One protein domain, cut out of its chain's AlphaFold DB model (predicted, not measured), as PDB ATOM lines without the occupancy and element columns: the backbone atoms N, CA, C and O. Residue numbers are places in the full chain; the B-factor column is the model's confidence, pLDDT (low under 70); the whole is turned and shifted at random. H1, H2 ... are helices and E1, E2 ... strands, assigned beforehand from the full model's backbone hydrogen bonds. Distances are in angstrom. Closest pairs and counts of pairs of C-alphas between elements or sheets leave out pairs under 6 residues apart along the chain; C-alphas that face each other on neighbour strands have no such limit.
ATOM      1  N   LEU A   4     194.693 162.492 146.133       82.81
ATOM      2  CA  LEU A   4     195.505 163.627 146.577       82.81
ATOM      3  C   LEU A   4     194.752 164.542 147.555       82.81
ATOM      4  O   LEU A   4     195.328 164.967 148.550       82.81
ATOM      5  N   ASP A   5     193.459 164.800 147.315       81.75
ATOM      6  CA  ASP A   5     192.616 165.557 148.255       81.75
ATOM      7  C   ASP A   5     192.525 164.844 149.616       81.75
ATOM      8  O   ASP A   5     192.564 165.494 150.654       81.75
ATOM      9  N   LEU A   6     192.405 163.510 149.614       83.56
ATOM     10  CA  LEU A   6     192.322 162.708 150.839       83.56
ATOM     11  C   LEU A   6     193.647 162.686 151.602       83.56
ATOM     12  O   LEU A   6     193.631 162.825 152.820       83.56
ATOM     13  N   GLN A   7     194.774 162.563 150.897       89.19
ATOM     14  CA  GLN A   7     196.106 162.674 151.501       89.19
ATOM     15  C   GLN A   7     196.316 164.044 152.147       89.19
ATOM     16  O   GLN A   7     196.816 164.128 153.265       89.19
ATOM     17  N   TRP A   8     195.886 165.111 151.469       86.38
ATOM     18  CA  TRP A   8     195.938 166.469 152.003       86.38
ATOM     19  C   TRP A   8     195.076 166.633 153.254       86.38
ATOM     20  O   TRP A   8     195.557 167.154 154.255       86.38
ATOM     21  N   GLU A   9     193.821 166.175 153.220       83.38
ATOM     22  CA  GLU A   9     192.924 166.253 154.381       83.38
ATOM     23  C   GLU A   9     193.448 165.429 155.572       83.38
ATOM     24  O   GLU A   9     193.322 165.850 156.725       83.38
ATOM     25  N   GLU A  10     194.051 164.268 155.311       85.94
ATOM     26  CA  GLU A  10     194.663 163.432 156.341       85.94
ATOM     27  C   GLU A  10     195.900 164.093 156.961       85.94
ATOM     28  O   GLU A  10     196.006 164.158 158.185       85.94
ATOM     29  N   ALA A  11     196.793 164.650 156.142       86.56
ATOM     30  CA  ALA A  11     197.985 165.345 156.612       86.56
ATOM     31  C   ALA A  11     197.657 166.651 157.361       86.56
ATOM     32  O   ALA A  11     198.254 166.914 158.399       86.56
ATOM     33  N   GLU A  12     196.658 167.428 156.917       84.50
ATOM     34  CA  GLU A  12     196.146 168.582 157.683       84.50
ATOM     35  C   GLU A  12     195.571 168.148 159.038       84.50
ATOM     36  O   GLU A  12     195.733 168.844 160.037       84.50
ATOM     37  N   THR A  13     194.917 166.983 159.096       82.12
ATOM     38  CA  THR A  13     194.408 166.435 160.360       82.12
ATOM     39  C   THR A  13     195.555 166.049 161.296       82.12
ATOM     40  O   THR A  13     195.453 166.271 162.499       82.12
ATOM     41  N   LEU A  14     196.651 165.499 160.770       84.62
ATOM     42  CA  LEU A  14     197.847 165.196 161.560       84.62
ATOM     43  C   LEU A  14     198.557 166.470 162.041       84.62
ATOM     44  O   LEU A  14     198.955 166.523 163.202       84.62
ATOM     45  N   GLU A  15     198.646 167.504 161.203       85.94
ATOM     46  CA  GLU A  15     199.162 168.827 161.586       85.94
ATOM     47  C   GLU A  15     198.316 169.449 162.713       85.94
ATOM     48  O   GLU A  15     198.868 169.952 163.686       85.94
ATOM     49  N   ASP A  16     196.985 169.335 162.652       77.25
ATOM     50  CA  ASP A  16     196.072 169.806 163.707       77.25
ATOM     51  C   ASP A  16     196.235 169.037 165.036       77.25
ATOM     52  O   ASP A  16     195.988 169.596 166.105       77.25
ATOM     53  N   VAL A  17     196.572 167.742 164.985       76.50
ATOM     54  CA  VAL A  17     196.656 166.877 166.178       76.50
ATOM     55  C   VAL A  17     198.040 166.928 166.828       76.50
ATOM     56  O   VAL A  17     198.126 166.918 168.054       76.50
ATOM     57  N   TYR A  18     199.107 166.978 166.028       80.75
ATOM     58  CA  TYR A  18     200.494 166.847 166.491       80.75
ATOM     59  C   TYR A  18     201.343 168.117 166.275       80.75
ATOM     60  O   TYR A  18     202.490 168.165 166.712       80.75
ATOM     61  N   GLY A  19     200.813 169.160 165.624       75.31
ATOM     62  CA  GLY A  19     201.583 170.350 165.238       75.31
ATOM     63  C   GLY A  19     201.848 171.374 166.345       75.31
ATOM     64  O   GLY A  19     202.861 172.069 166.274       75.31
ATOM     65  N   ASP A  20     200.997 171.465 167.375       66.56
ATOM     66  CA  ASP A  20     201.100 172.513 168.412       66.56
ATOM     67  C   ASP A  20     202.407 172.432 169.237       66.56
ATOM     68  O   ASP A  20     202.911 173.467 169.677       66.56
ATOM     69  N   ASP A  21     203.004 171.240 169.365       63.31
ATOM     70  CA  ASP A  21     204.262 170.998 170.096       63.31
ATOM     71  C   ASP A  21     205.469 170.733 169.167       63.31
ATOM     72  O   ASP A  21     206.524 170.284 169.613       63.31
ATOM     73  N   GLY A  22     205.334 170.989 167.859       62.41
ATOM     74  CA  GLY A  22     206.375 170.674 166.869       62.41
ATOM     75  C   GLY A  22     206.488 169.183 166.525       62.41
ATOM     76  O   GLY A  22     207.433 168.783 165.853       62.41
ATOM     77  N   GLY A  23     205.511 168.369 166.938       78.62
ATOM     78  CA  GLY A  23     205.427 166.941 166.632       78.62
ATOM     79  C   GLY A  23     204.905 166.625 165.228       78.62
ATOM     80  O   GLY A  23     204.601 165.473 164.942       78.62
ATOM     81  N   PHE A  24     204.788 167.617 164.346       89.75
ATOM     82  CA  PHE A  24     204.487 167.428 162.929       89.75
ATOM     83  C   PHE A  24     205.327 168.390 162.086       89.75
ATOM     84  O   PHE A  24     205.339 169.595 162.346       89.75
ATOM     85  N   MET A  25     205.993 167.885 161.047       87.69
ATOM     86  CA  MET A  25     206.795 168.703 160.138       87.69
ATOM     87  C   MET A  25     206.670 168.223 158.690       87.69
ATOM     88  O   MET A  25     206.863 167.054 158.374       87.69
ATOM     89  N   TRP A  26     206.386 169.147 157.775       89.88
ATOM     90  CA  TRP A  26     206.364 168.863 156.340       89.88
ATOM     91  C   TRP A  26     207.786 168.616 155.808       89.88
ATOM     92  O   TRP A  26     208.654 169.470 155.978       89.88
ATOM     93  N   LEU A  27     208.008 167.488 155.124       85.56
ATOM     94  CA  LEU A  27     209.285 167.157 154.468       85.56
ATOM     95  C   LEU A  27     209.217 167.400 152.958       85.56
ATOM     96  O   LEU A  27     210.127 167.978 152.371       85.56
ATOM     97  N   ASN A  28     208.104 167.008 152.338       84.94
ATOM     98  CA  ASN A  28     207.752 167.358 150.975       84.94
ATOM     99  C   ASN A  28     206.260 167.684 150.908       84.94
ATOM    100  O   ASN A  28     205.405 166.809 151.068       84.94
ATOM    101  N   LYS A  29     205.958 168.961 150.676       83.56
ATOM    102  CA  LYS A  29     204.598 169.471 150.523       83.56
ATOM    103  C   LYS A  29     204.385 169.815 149.049       83.56
ATOM    104  O   LYS A  29     204.920 170.831 148.609       83.56
ATOM    105  N   PRO A  30     203.630 169.011 148.278       73.06
ATOM    106  CA  PRO A  30     203.423 169.285 146.861       73.06
ATOM    107  C   PRO A  30     202.764 170.661 146.667       73.06
ATOM    108  O   PRO A  30     201.664 170.906 147.171       73.06
ATOM    109  N   GLU A  31     203.434 171.577 145.961       62.50
ATOM    110  CA  GLU A  31     202.883 172.886 145.596       62.50
ATOM    111  C   GLU A  31     202.248 172.822 144.197       62.50
ATOM    112  O   GLU A  31     202.920 172.575 143.202       62.50
ATOM    113  N   GLY A  32     200.941 173.085 144.092       59.16
ATOM    114  CA  GLY A  32     200.251 173.174 142.798       59.16
ATOM    115  C   GLY A  32     199.703 171.843 142.269       59.16
ATOM    116  O   GLY A  32     199.262 170.996 143.039       59.16
ATOM    117  N   SER A  33     199.627 171.699 140.941       50.03
ATOM    118  CA  SER A  33     199.035 170.537 140.253       50.03
ATOM    119  C   SER A  33     200.048 169.443 139.899       50.03
ATOM    120  O   SER A  33     199.768 168.649 139.001       50.03
ATOM    121  N   ASP A  34     201.217 169.419 140.542       53.62
ATOM    122  CA  ASP A  34     202.220 168.369 140.330       53.62
ATOM    123  C   ASP A  34     201.757 167.072 140.997       53.62
ATOM    124  O   ASP A  34     202.015 166.803 142.167       53.62
ATOM    125  N   VAL A  35     201.021 166.281 140.217       54.88
ATOM    126  CA  VAL A  35     200.435 164.991 140.615       54.88
ATOM    127  C   VAL A  35     201.496 163.896 140.799       54.88
ATOM    128  O   VAL A  35     201.179 162.827 141.317       54.88
ATOM    129  N   ASP A  36     202.735 164.171 140.385       57.50
ATOM    130  CA  ASP A  36     203.842 163.212 140.347       57.50
ATOM    131  C   ASP A  36     204.754 163.276 141.588       57.50
ATOM    132  O   ASP A  36     205.600 162.402 141.762       57.50
ATOM    133  N   ASN A  37     204.590 164.274 142.467       66.12
ATOM    134  CA  ASN A  37     205.401 164.400 143.683       66.12
ATOM    135  C   ASN A  37     204.751 163.680 144.874       66.12
ATOM    136  O   ASN A  37     203.635 164.006 145.280       66.12
ATOM    137  N   GLU A  38     205.482 162.731 145.464       78.94
ATOM    138  CA  GLU A  38     205.060 161.998 146.661       78.94
ATOM    139  C   GLU A  38     205.042 162.916 147.890       78.94
ATOM    140  O   GLU A  38     205.987 163.666 148.150       78.94
ATOM    141  N   MET A  39     203.946 162.873 148.651       87.69
ATOM    142  CA  MET A  39     203.786 163.670 149.864       87.69
ATOM    143  C   MET A  39     204.593 163.043 151.001       87.69
ATOM    144  O   MET A  39     204.443 161.851 151.259       87.69
ATOM    145  N   ALA A  40     205.398 163.843 151.703       90.50
ATOM    146  CA  ALA A  40     206.188 163.365 152.832       90.50
ATOM    147  C   ALA A  40     206.145 164.331 154.021       90.50
ATOM    148  O   ALA A  40     206.200 165.554 153.859       90.50
ATOM    149  N   TYR A  41     206.079 163.789 155.231       93.56
ATOM    150  CA  TYR A  41     206.107 164.547 156.483       93.56
ATOM    151  C   TYR A  41     206.658 163.681 157.618       93.56
ATOM    152  O   TYR A  41     206.649 162.455 157.527       93.56
ATOM    153  N   SER A  42     207.143 164.308 158.686       92.62
ATOM    154  CA  SER A  42     207.478 163.627 159.931       92.62
ATOM    155  C   SER A  42     206.425 163.888 161.008       92.62
ATOM    156  O   SER A  42     205.846 164.974 161.076       92.62
ATOM    157  N   VAL A  43     206.164 162.876 161.838       92.00
ATOM    158  CA  VAL A  43     205.249 162.930 162.984       92.00
ATOM    159  C   VAL A  43     205.946 162.358 164.212       92.00
ATOM    160  O   VAL A  43     206.379 161.209 164.191       92.00
ATOM    161  N   THR A  44     206.024 163.123 165.292       90.00
ATOM    162  CA  THR A  44     206.614 162.703 166.564       90.00
ATOM    163  C   THR A  44     205.518 162.318 167.551       90.00
ATOM    164  O   THR A  44     204.666 163.129 167.911       90.00
ATOM    165  N   LEU A  45     205.541 161.064 168.005       88.31
ATOM    166  CA  LEU A  45     204.645 160.547 169.035       88.31
ATOM    167  C   LEU A  45     205.344 160.552 170.390       88.31
ATOM    168  O   LEU A  45     206.376 159.908 170.554       88.31
ATOM    169  N   THR A  46     204.731 161.206 171.374       85.75
ATOM    170  CA  THR A  46     205.194 161.197 172.768       85.75
ATOM    171  C   THR A  46     204.212 160.426 173.651       85.75
ATOM    172  O   THR A  46     202.993 160.644 173.568       85.75
ATOM    173  N   SER A  47     204.730 159.527 174.495       83.06
ATOM    174  CA  SER A  47     203.928 158.769 175.470       83.06
ATOM    175  C   SER A  47     203.181 159.690 176.447       83.06
ATOM    176  O   SER A  47     203.609 160.813 176.721       83.06
ATOM    177  N   TYR A  48     202.043 159.236 176.990       74.38
ATOM    178  CA  TYR A  48     201.212 160.060 177.887       74.38
ATOM    179  C   TYR A  48     201.738 160.169 179.338       74.38
ATOM    180  O   TYR A  48     201.136 160.876 180.146       74.38
ATOM    181  N   SER A  49     202.826 159.480 179.708       60.31
ATOM    182  CA  SER A  49     203.205 159.246 181.113       60.31
ATOM    183  C   SER A  49     204.579 159.803 181.519       60.31
ATOM    184  O   SER A  49     205.595 159.483 180.907       60.31
ATOM    185  N   HIS A  50     204.626 160.532 182.642       40.47
ATOM    186  CA  HIS A  50     205.839 160.761 183.447       40.47
ATOM    187  C   HIS A  50     206.069 159.577 184.411       40.47
ATOM    188  O   HIS A  50     205.085 159.066 184.948       40.47
ATOM    189  N   PRO A  51     207.324 159.161 184.699       48.97
ATOM    190  CA  PRO A  51     208.574 159.911 184.518       48.97
ATOM    191  C   PRO A  51     209.380 159.598 183.242       48.97
ATOM    192  O   PRO A  51     210.307 160.346 182.945       48.97
ATOM    193  N   SER A  52     209.030 158.556 182.483       59.25
ATOM    194  CA  SER A  52     209.779 158.101 181.300       59.25
ATOM    195  C   SER A  52     209.035 158.471 180.012       59.25
ATOM    196  O   SER A  52     208.270 157.674 179.469       59.25
ATOM    197  N   THR A  53     209.213 159.702 179.536       73.00
ATOM    198  CA  THR A  53     208.644 160.136 178.253       73.00
ATOM    199  C   THR A  53     209.453 159.524 177.115       73.00
ATOM    200  O   THR A  53     210.604 159.905 176.923       73.00
ATOM    201  N   ILE A  54     208.855 158.585 176.381       81.00
ATOM    202  CA  ILE A  54     209.424 158.032 175.146       81.00
ATOM    203  C   ILE A  54     208.876 158.865 173.994       81.00
ATOM    204  O   ILE A  54     207.661 159.085 173.927       81.00
ATOM    205  N   SER A  55     209.759 159.336 173.116       85.44
ATOM    206  CA  SER A  55     209.380 160.153 171.966       85.44
ATOM    207  C   SER A  55     209.948 159.555 170.689       85.44
ATOM    208  O   SER A  55     211.156 159.412 170.561       85.44
ATOM    209  N   ILE A  56     209.081 159.210 169.740       86.50
ATOM    210  CA  ILE A  56     209.469 158.511 168.511       86.50
ATOM    211  C   ILE A  56     208.993 159.311 167.309       86.50
ATOM    212  O   ILE A  56     207.797 159.580 167.185       86.50
ATOM    213  N   THR A  57     209.912 159.667 166.413       89.62
ATOM    214  CA  THR A  57     209.592 160.379 165.172       89.62
ATOM    215  C   THR A  57     209.479 159.407 164.003       89.62
ATOM    216  O   THR A  57     210.415 158.682 163.680       89.62
ATOM    217  N   PHE A  58     208.331 159.424 163.335       90.75
ATOM    218  CA  PHE A  58     208.046 158.669 162.122       90.75
ATOM    219  C   PHE A  58     208.141 159.593 160.914       90.75
ATOM    220  O   PHE A  58     207.426 160.585 160.841       90.75
ATOM    221  N   ILE A  59     208.974 159.248 159.945       91.06
ATOM    222  CA  ILE A  59     208.997 159.825 158.604       91.06
ATOM    223  C   ILE A  59     208.035 159.012 157.742       91.06
ATOM    224  O   ILE A  59     208.216 157.807 157.571       91.06
ATOM    225  N   VAL A  60     207.004 159.667 157.218       93.25
ATOM    226  CA  VAL A  60     205.931 159.043 156.442       93.25
ATOM    227  C   VAL A  60     205.950 159.593 155.021       93.25
ATOM    228  O   VAL A  60     205.852 160.806 154.831       93.25
ATOM    229  N   THR A  61     206.006 158.701 154.034       92.62
ATOM    230  CA  THR A  61     205.881 159.023 152.606       92.62
ATOM    231  C   THR A  61     204.643 158.340 152.034       92.62
ATOM    232  O   THR A  61     204.452 157.129 152.181       92.62
ATOM    233  N   LEU A  62     203.767 159.112 151.393       92.31
ATOM    234  CA  LEU A  62     202.504 158.623 150.845       92.31
ATOM    235  C   LEU A  62     202.644 158.341 149.341       92.31
ATOM    236  O   LEU A  62     202.877 159.279 148.573       92.31
ATOM    237  N   PRO A  63     202.440 157.090 148.885       90.19
ATOM    238  CA  PRO A  63     202.475 156.779 147.464       90.19
ATOM    239  C   PRO A  63     201.229 157.314 146.750       90.19
ATOM    240  O   PRO A  63     200.157 157.481 147.346       90.19
ATOM    241  N   SER A  64     201.331 157.492 145.434       86.56
ATOM    242  CA  SER A  64     200.158 157.776 144.603       86.56
ATOM    243  C   SER A  64     199.088 156.682 144.750       86.56
ATOM    244  O   SER A  64     199.378 155.485 144.821       86.56
ATOM    245  N   GLY A  65     197.828 157.106 144.848       83.25
ATOM    246  CA  GLY A  65     196.680 156.209 145.009       83.25
ATOM    247  C   GLY A  65     196.291 155.891 146.457       83.25
ATOM    248  O   GLY A  65     195.135 155.534 146.689       83.25
ATOM    249  N   TYR A  66     197.161 156.091 147.453       88.69
ATOM    250  CA  TYR A  66     196.753 156.040 148.868       88.69
ATOM    251  C   TYR A  66     195.805 157.214 149.199       88.69
ATOM    252  O   TYR A  66     196.038 158.310 148.693       88.69
ATOM    253  N   PRO A  67     194.749 157.058 150.025       85.06
ATOM    254  CA  PRO A  67     194.278 155.833 150.683       85.06
ATOM    255  C   PRO A  67     193.229 155.037 149.874       85.06
ATOM    256  O   PRO A  67     192.649 154.079 150.383       85.06
ATOM    257  N   LEU A  68     192.934 155.418 148.623       85.06
ATOM    258  CA  LEU A  68     191.898 154.760 147.806       85.06
ATOM    259  C   LEU A  68     192.313 153.355 147.335       85.06
ATOM    260  O   LEU A  68     191.488 152.440 147.298       85.06
ATOM    261  N   GLU A  69     193.587 153.173 146.992       87.06
ATOM    262  CA  GLU A  69     194.174 151.886 146.629       87.06
ATOM    263  C   GLU A  69     194.662 151.151 147.881       87.06
ATOM    264  O   GLU A  69     195.762 151.385 148.371       87.06
ATOM    265  N   ARG A  70     193.865 150.203 148.386       83.25
ATOM    266  CA  ARG A  70     194.164 149.467 149.634       83.25
ATOM    267  C   ARG A  70     195.483 148.681 149.622       83.25
ATOM    268  O   ARG A  70     195.983 148.322 150.681       83.25
ATOM    269  N   SER A  71     196.024 148.379 148.443       84.94
ATOM    270  CA  SER A  71     197.323 147.716 148.272       84.94
ATOM    271  C   SER A  71     198.517 148.672 148.355       84.94
ATOM    272  O   SER A  71     199.644 148.206 148.506       84.94
ATOM    273  N   ARG A  72     198.298 149.986 148.226       87.31
ATOM    274  CA  ARG A  72     199.333 151.024 148.291       87.31
ATOM    275  C   ARG A  72     199.421 151.540 149.723       87.31
ATOM    276  O   ARG A  72     198.626 152.383 150.118       87.31
ATOM    277  N   LEU A  73     200.350 151.002 150.509       90.62
ATOM    278  CA  LEU A  73     200.600 151.449 151.882       90.62
ATOM    279  C   LEU A  73     201.638 152.579 151.913       90.62
ATOM    280  O   LEU A  73     202.494 152.614 151.030       90.62
ATOM    281  N   PRO A  74     201.578 153.477 152.911       92.62
ATOM    282  CA  PRO A  74     202.620 154.475 153.120       92.62
ATOM    283  C   PRO A  74     203.960 153.805 153.430       92.62
ATOM    284  O   PRO A  74     204.001 152.734 154.036       92.62
ATOM    285  N   GLU A  75     205.051 154.448 153.037       90.56
ATOM    286  CA  GLU A  75     206.384 154.103 153.518       90.56
ATOM    287  C   GLU A  75     206.619 154.823 154.847       90.56
ATOM    288  O   GLU A  75     206.325 156.010 154.977       90.56
ATOM    289  N   VAL A  76     207.093 154.086 155.850       90.94
ATOM    290  CA  VAL A  76     207.305 154.597 157.205       90.94
ATOM    291  C   VAL A  76     208.715 154.242 157.644       90.94
ATOM    292  O   VAL A  76     209.062 153.064 157.738       90.94
ATOM    293  N   VAL A  77     209.495 155.264 157.967       87.56
ATOM    294  CA  VAL A  77     210.844 155.153 158.527       87.56
ATOM    295  C   VAL A  77     210.838 155.793 159.908       87.56
ATOM    296  O   VAL A  77     210.184 156.810 160.107       87.56
ATOM    297  N   VAL A  78     211.530 155.206 160.876       87.31
ATOM    298  CA  VAL A  78     211.675 155.808 162.208       87.31
ATOM    299  C   VAL A  78     213.006 156.549 162.258       87.31
ATOM    300  O   VAL A  78     214.021 156.016 161.812       87.31
ATOM    301  N   GLU A  79     212.991 157.790 162.737       82.62
ATOM    302  CA  GLU A  79     214.206 158.565 163.009       82.62
ATOM    303  C   GLU A  79     214.986 157.921 164.169       82.62
ATOM    304  O   GLU A  79     214.368 157.279 165.016       82.62
ATOM    305  N   GLU A  80     216.321 158.054 164.193       70.38
ATOM    306  CA  GLU A  80     217.218 157.371 165.146       70.38
ATOM    307  C   GLU A  80     216.633 157.278 166.567       70.38
ATOM    308  O   GLU A  80     216.487 158.277 167.271       70.38
ATOM    309  N   ILE A  81     216.304 156.053 166.983       76.00
ATOM    310  CA  ILE A  81     215.788 155.749 168.319       76.00
ATOM    311  C   ILE A  81     216.986 155.528 169.247       76.00
ATOM    312  O   ILE A  81     217.974 154.902 168.854       76.00
ATOM    313  N   SER A  82     216.929 156.008 170.493       75.56
ATOM    314  CA  SER A  82     217.993 155.679 171.445       75.56
ATOM    315  C   SER A  82     218.000 154.168 171.750       75.56
ATOM    316  O   SER A  82     216.930 153.567 171.872       75.56
ATOM    317  N   PRO A  83     219.166 153.531 171.986       72.00
ATOM    318  CA  PRO A  83     219.227 152.101 172.319       72.00
ATOM    319  C   PRO A  83     218.378 151.710 173.542       72.00
ATOM    320  O   PRO A  83     217.942 150.569 173.673       72.00
ATOM    321  N   SER A  84     218.132 152.661 174.451       69.69
ATOM    322  CA  SER A  84     217.238 152.496 175.602       69.69
ATOM    323  C   SER A  84     215.754 152.490 175.238       69.69
ATOM    324  O   SER A  84     214.990 151.771 175.872       69.69
ATOM    325  N   GLU A  85     215.332 153.280 174.252       73.88
ATOM    326  CA  GLU A  85     213.942 153.320 173.785       73.88
ATOM    327  C   GLU A  85     213.640 152.128 172.871       73.88
ATOM    328  O   GLU A  85     212.574 151.528 172.981       73.88
ATOM    329  N   GLU A  86     214.603 151.722 172.040       76.62
ATOM    330  CA  GLU A  86     214.495 150.542 171.176       76.62
ATOM    331  C   GLU A  86     214.371 149.246 171.996       76.62
ATOM    332  O   GLU A  86     213.519 148.407 171.709       76.62
ATOM    333  N   ALA A  87     215.130 149.124 173.093       69.38
ATOM    334  CA  ALA A  87     215.014 147.998 174.023       69.38
ATOM    335  C   ALA A  87     213.644 147.915 174.725       69.38
ATOM    336  O   ALA A  87     213.247 146.840 175.174       69.38
ATOM    337  N   VAL A  88     212.940 149.044 174.848       70.38
ATOM    338  CA  VAL A  88     211.636 149.133 175.514       70.38
ATOM    339  C   VAL A  88     210.506 148.869 174.519       70.38
ATOM    340  O   VAL A  88     209.619 148.073 174.804       70.38
ATOM    341  N   VAL A  89     210.558 149.482 173.338       73.44
ATOM    342  CA  VAL A  89     209.475 149.478 172.342       73.44
ATOM    343  C   VAL A  89     209.538 148.280 171.380       73.44
ATOM    344  O   VAL A  89     208.498 147.860 170.859       73.44
ATOM    345  N   GLY A  90     210.727 147.691 171.204       70.38
ATOM    346  CA  GLY A  90     211.015 146.582 170.291       70.38
ATOM    347  C   GLY A  90     211.542 147.045 168.924       70.38
ATOM    348  O   GLY A  90     211.308 148.178 168.512       70.38
ATOM    349  N   GLU A  91     212.221 146.144 168.199       61.62
ATOM    350  CA  GLU A  91     212.970 146.439 166.953       61.62
ATOM    351  C   GLU A  91     212.106 146.920 165.759       61.62
ATOM    352  O   GLU A  91     212.647 147.343 164.745       61.62
ATOM    353  N   ASP A  92     210.766 146.871 165.829       76.56
ATOM    354  CA  ASP A  92     209.910 146.988 164.634       76.56
ATOM    355  C   ASP A  92     208.612 147.809 164.825       76.56
ATOM    356  O   ASP A  92     207.542 147.467 164.306       76.56
ATOM    357  N   ILE A  93     208.667 148.946 165.527       85.38
ATOM    358  CA  ILE A  93     207.483 149.814 165.698       85.38
ATOM    359  C   ILE A  93     206.907 150.351 164.371       85.38
ATOM    360  O   ILE A  93     205.695 150.544 164.244       85.38
ATOM    361  N   SER A  94     207.735 150.517 163.337       86.06
ATOM    362  CA  SER A  94     207.271 150.852 161.982       86.06
ATOM    363  C   SER A  94     206.344 149.772 161.410       86.06
ATOM    364  O   SER A  94     205.305 150.093 160.826       86.06
ATOM    365  N   LYS A  95     206.648 148.484 161.637       86.75
ATOM    366  CA  LYS A  95     205.787 147.364 161.224       86.75
ATOM    367  C   LYS A  95     204.481 147.350 162.010       86.75
ATOM    368  O   LYS A  95     203.433 147.068 161.424       86.75
ATOM    369  N   TYR A  96     204.518 147.690 163.301       88.06
ATOM    370  CA  TYR A  96     203.312 147.825 164.121       88.06
ATOM    371  C   TYR A  96     202.377 148.911 163.569       88.06
ATOM    372  O   TYR A  96     201.184 148.653 163.371       88.06
ATOM    373  N   LEU A  97     202.919 150.090 163.242       90.12
ATOM    374  CA  LEU A  97     202.151 151.180 162.642       90.12
ATOM    375  C   LEU A  97     201.561 150.764 161.285       90.12
ATOM    376  O   LEU A  97     200.360 150.917 161.060       90.12
ATOM    377  N   LEU A  98     202.360 150.160 160.399       90.44
ATOM    378  CA  LEU A  98     201.894 149.708 159.081       90.44
ATOM    379  C   LEU A  98     200.814 148.616 159.163       90.44
ATOM    380  O   LEU A  98     199.855 148.645 158.386       90.44
ATOM    381  N   LYS A  99     200.920 147.685 160.123       91.06
ATOM    382  CA  LYS A  99     199.883 146.676 160.413       91.06
ATOM    383  C   LYS A  99     198.551 147.353 160.745       91.06
ATOM    384  O   LYS A  99     197.515 146.957 160.209       91.06
ATOM    385  N   HIS A 100     198.583 148.407 161.561       88.81
ATOM    386  CA  HIS A 100     197.389 149.169 161.919       88.81
ATOM    387  C   HIS A 100     196.848 149.983 160.745       88.81
ATOM    388  O   HIS A 100     195.653 149.905 160.478       88.81
ATOM    389  N   VAL A 101     197.695 150.678 159.976       88.50
ATOM    390  CA  VAL A 101     197.262 151.406 158.766       88.50
ATOM    391  C   VAL A 101     196.515 150.475 157.808       88.50
ATOM    392  O   VAL A 101     195.438 150.823 157.317       88.50
ATOM    393  N   LYS A 102     197.032 149.260 157.591       89.00
ATOM    394  CA  LYS A 102     196.379 148.248 156.755       89.00
ATOM    395  C   LYS A 102     195.020 147.815 157.317       89.00
ATOM    396  O   LYS A 102     194.039 147.801 156.575       89.00
ATOM    397  N   ALA A 103     194.934 147.529 158.616       85.56
ATOM    398  CA  ALA A 103     193.674 147.162 159.265       85.56
ATOM    399  C   ALA A 103     192.616 148.282 159.167       85.56
ATOM    400  O   ALA A 103     191.435 148.013 158.926       85.56
ATOM    401  N   GLN A 104     193.033 149.547 159.291       84.50
ATOM    402  CA  GLN A 104     192.144 150.703 159.149       84.50
ATOM    403  C   GLN A 104     191.659 150.882 157.698       84.50
ATOM    404  O   GLN A 104     190.473 151.143 157.475       84.50
ATOM    405  N   LEU A 105     192.528 150.667 156.702       83.50
ATOM    406  CA  LEU A 105     192.154 150.667 155.280       83.50
ATOM    407  C   LEU A 105     191.142 149.561 154.942       83.50
ATOM    408  O   LEU A 105     190.169 149.804 154.221       83.50
ATOM    409  N   GLU A 106     191.341 148.350 155.468       84.94
ATOM    410  CA  GLU A 106     190.419 147.218 155.292       84.94
ATOM    411  C   GLU A 106     189.051 147.500 155.925       84.94
ATOM    412  O   GLU A 106     188.015 147.234 155.307       84.94
ATOM    413  N   SER A 107     189.062 148.145 157.094       76.75
ATOM    414  CA  SER A 107     187.877 148.612 157.823       76.75
ATOM    415  C   SER A 107     187.183 149.818 157.169       76.75
ATOM    416  O   SER A 107     186.105 150.227 157.601       76.75
ATOM    417  N   GLY A 108     187.764 150.388 156.105       76.12
ATOM    418  CA  GLY A 108     187.178 151.489 155.342       76.12
ATOM    419  C   GLY A 108     187.281 152.858 156.018       76.12
ATOM    420  O   GLY A 108     186.451 153.731 155.746       76.12
ATOM    421  N   TYR A 109     188.271 153.058 156.894       69.88
ATOM    422  CA  TYR A 109     188.559 154.375 157.458       69.88
ATOM    423  C   TYR A 109     189.017 155.350 156.374       69.88
ATOM    424  O   TYR A 109     189.776 155.002 155.474       69.88
ATOM    425  N   VAL A 110     188.537 156.591 156.478       73.25
ATOM    426  CA  VAL A 110     188.861 157.669 155.529       73.25
ATOM    427  C   VAL A 110     190.274 158.210 155.763       73.25
ATOM    428  O   VAL A 110     190.938 158.543 154.790       73.25
ATOM    429  N   PHE A 111     190.716 158.248 157.027       84.75
ATOM    430  CA  PHE A 111     192.050 158.687 157.462       84.75
ATOM    431  C   PHE A 111     192.722 157.569 158.283       84.75
ATOM    432  O   PHE A 111     192.621 157.557 159.518       84.75
ATOM    433  N   PRO A 112     193.294 156.551 157.615       83.75
ATOM    434  CA  PRO A 112     193.849 155.384 158.283       83.75
ATOM    435  C   PRO A 112     195.108 155.681 159.112       83.75
ATOM    436  O   PRO A 112     195.290 155.043 160.147       83.75
ATOM    437  N   LEU A 113     195.959 156.630 158.706       87.31
ATOM    438  CA  LEU A 113     197.175 157.011 159.436       87.31
ATOM    439  C   LEU A 113     196.859 157.725 160.747       87.31
ATOM    440  O   LEU A 113     197.477 157.407 161.755       87.31
ATOM    441  N   VAL A 114     195.863 158.617 160.771       82.81
ATOM    442  CA  VAL A 114     195.435 159.292 162.015       82.81
ATOM    443  C   VAL A 114     194.995 158.266 163.059       82.81
ATOM    444  O   VAL A 114     195.409 158.324 164.214       82.81
ATOM    445  N   ALA A 115     194.177 157.293 162.651       78.25
ATOM    446  CA  ALA A 115     193.719 156.236 163.546       78.25
ATOM    447  C   ALA A 115     194.865 155.299 163.977       78.25
ATOM    448  O   ALA A 115     194.944 154.923 165.145       78.25
ATOM    449  N   ALA A 116     195.763 154.939 163.055       85.81
ATOM    450  CA  ALA A 116     196.874 154.030 163.332       85.81
ATOM    451  C   ALA A 116     197.975 154.653 164.212       85.81
ATOM    452  O   ALA A 116     198.552 153.955 165.048       85.81
ATOM    453  N   LEU A 117     198.255 155.950 164.063       87.19
ATOM    454  CA  LEU A 117     199.204 156.681 164.907       87.19
ATOM    455  C   LEU A 117     198.698 156.800 166.348       87.19
ATOM    456  O   LEU A 117     199.489 156.654 167.275       87.19
ATOM    457  N   GLU A 118     197.389 156.959 166.554       82.81
ATOM    458  CA  GLU A 118     196.805 156.967 167.899       82.81
ATOM    459  C   GLU A 118     196.910 155.594 168.579       82.81
ATOM    460  O   GLU A 118     197.333 155.506 169.731       82.81
ATOM    461  N   SER A 119     196.615 154.503 167.858       81.75
ATOM    462  CA  SER A 119     196.835 153.142 168.372       81.75
ATOM    463  C   SER A 119     198.310 152.891 168.704       81.75
ATOM    464  O   SER A 119     198.629 152.331 169.749       81.75
ATOM    465  N   THR A 120     199.222 153.366 167.852       87.06
ATOM    466  CA  THR A 120     200.670 153.281 168.093       87.06
ATOM    467  C   THR A 120     201.090 154.100 169.318       87.06
ATOM    468  O   THR A 120     201.891 153.631 170.121       87.06
ATOM    469  N   ARG A 121     200.524 155.293 169.532       85.38
ATOM    470  CA  ARG A 121     200.794 156.120 170.720       85.38
ATOM    471  C   ARG A 121     200.324 155.453 172.012       85.38
ATOM    472  O   ARG A 121     201.011 155.538 173.035       85.38
ATOM    473  N   GLN A 122     199.170 154.793 171.965       83.12
ATOM    474  CA  GLN A 122     198.664 154.011 173.085       83.12
ATOM    475  C   GLN A 122     199.615 152.853 173.413       83.12
ATOM    476  O   GLN A 122     200.040 152.741 174.559       83.12
ATOM    477  N   TYR A 123     200.055 152.099 172.400       85.00
ATOM    478  CA  TYR A 123     201.057 151.042 172.563       85.00
ATOM    479  C   TYR A 123     202.364 151.560 173.188       85.00
ATOM    480  O   TYR A 123     202.829 151.012 174.183       85.00
ATOM    481  N   ILE A 124     202.922 152.673 172.686       83.44
ATOM    482  CA  ILE A 124     204.129 153.292 173.271       83.44
ATOM    483  C   ILE A 124     203.899 153.643 174.750       83.44
ATOM    484  O   ILE A 124     204.800 153.498 175.572       83.44
ATOM    485  N   THR A 125     202.698 154.099 175.111       82.31
ATOM    486  CA  THR A 125     202.363 154.472 176.493       82.31
ATOM    487  C   THR A 125     202.227 153.253 177.409       82.31
ATOM    488  O   THR A 125     202.731 153.275 178.531       82.31
ATOM    489  N   GLU A 126     201.591 152.180 176.946       81.38
ATOM    490  CA  GLU A 126     201.457 150.918 177.692       81.38
ATOM    491  C   GLU A 126     202.835 150.303 177.970       81.38
ATOM    492  O   GLU A 126     203.169 149.956 179.106       81.38
ATOM    493  N   VAL A 127     203.692 150.295 176.950       80.25
ATOM    494  CA  VAL A 127     205.069 149.820 177.058       80.25
ATOM    495  C   VAL A 127     205.907 150.718 177.983       80.25
ATOM    496  O   VAL A 127     206.619 150.211 178.851       80.25
ATOM    497  N   ALA A 128     205.788 152.047 177.874       74.75
ATOM    498  CA  ALA A 128     206.508 152.996 178.733       74.75
ATOM    499  C   ALA A 128     206.102 152.909 180.217       74.75
ATOM    500  O   ALA A 128     206.907 153.212 181.099       74.75
ATOM    501  N   THR A 129     204.861 152.506 180.504       73.00
ATOM    502  CA  THR A 129     204.330 152.365 181.872       73.00
ATOM    503  C   THR A 129     204.552 150.975 182.471       73.00
ATOM    504  O   THR A 129     204.244 150.765 183.645       73.00
ATOM    505  N   GLY A 130     205.114 150.032 181.707       64.75
ATOM    506  CA  GLY A 130     205.323 148.652 182.150       64.75
ATOM    507  C   GLY A 130     204.023 147.863 182.343       64.75
ATOM    508  O   GLY A 130     204.043 146.803 182.970       64.75
TER     509      GLY A 130
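This is residues 4 to 130 of the 702 residues of the protein "RWD domain-containing protein" of Perkinsus olseni (UniProt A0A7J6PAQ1). A twisted four-stranded sheet forms a wall, and three helices, H1, H4 and H3, cover one face of it, with H4 between the other two; no named helix is on the opposite face. Short H2 packs on residues 124 to 128 of H4. The printed part has 127 residues, with four named helices and four named strands in the order H1 E1 E2 E3 E4 H2 H3 H4; the sheet E1 E2 E3 E4 is antiparallel, and the class is mixed. It is compact, radius of gyration of the C-alphas 14.6 A, with an elongated outline of 46 by 29 by 22 A.

Start in the sheet: E1 is residues 24 to 28, E2 39 to 46, E3 55 to 62 and E4 75 to 78. E2 is 23.1 A long. Find C-alpha 4 at (195.505, 163.627, 146.577); from there H1 runs 20.8 A to residue 18. H2 is residues 83 to 89 and H3 93 to 106. H4, residues 112 to 128, runs 24.2 A to C-alpha 128 at (206.508, 152.996, 178.733).

The sheet is a meander, each strand the antiparallel neighbour of the one before. Within hydrogen-bond range you find N 25 and O 42 at 2.9 A, N 43 and O 58 at 2.8 A, and N 59 and O 77 at 2.7 A. H1, H3 and H4 are on the same face, two layers, at heights over the sheet of 9.5, 11.7 and 9.6 A. H4 touches H3 in a helical hairpin, at a steep tilt of 40 degrees; the closest C-alphas, Gln 104 and Pro 112, are 5.1 A apart. Every O i to N i+4 pair is within range in H1, H3 and H4, and 2 of 3 in H2.

The farthest C-alphas, Ser 33 and Gly 130, are 47.7 A apart. The printed part has no cut; the link E3 to E4 is long. The pLDDT is under 70 in 19 residues, among them 31 to 37.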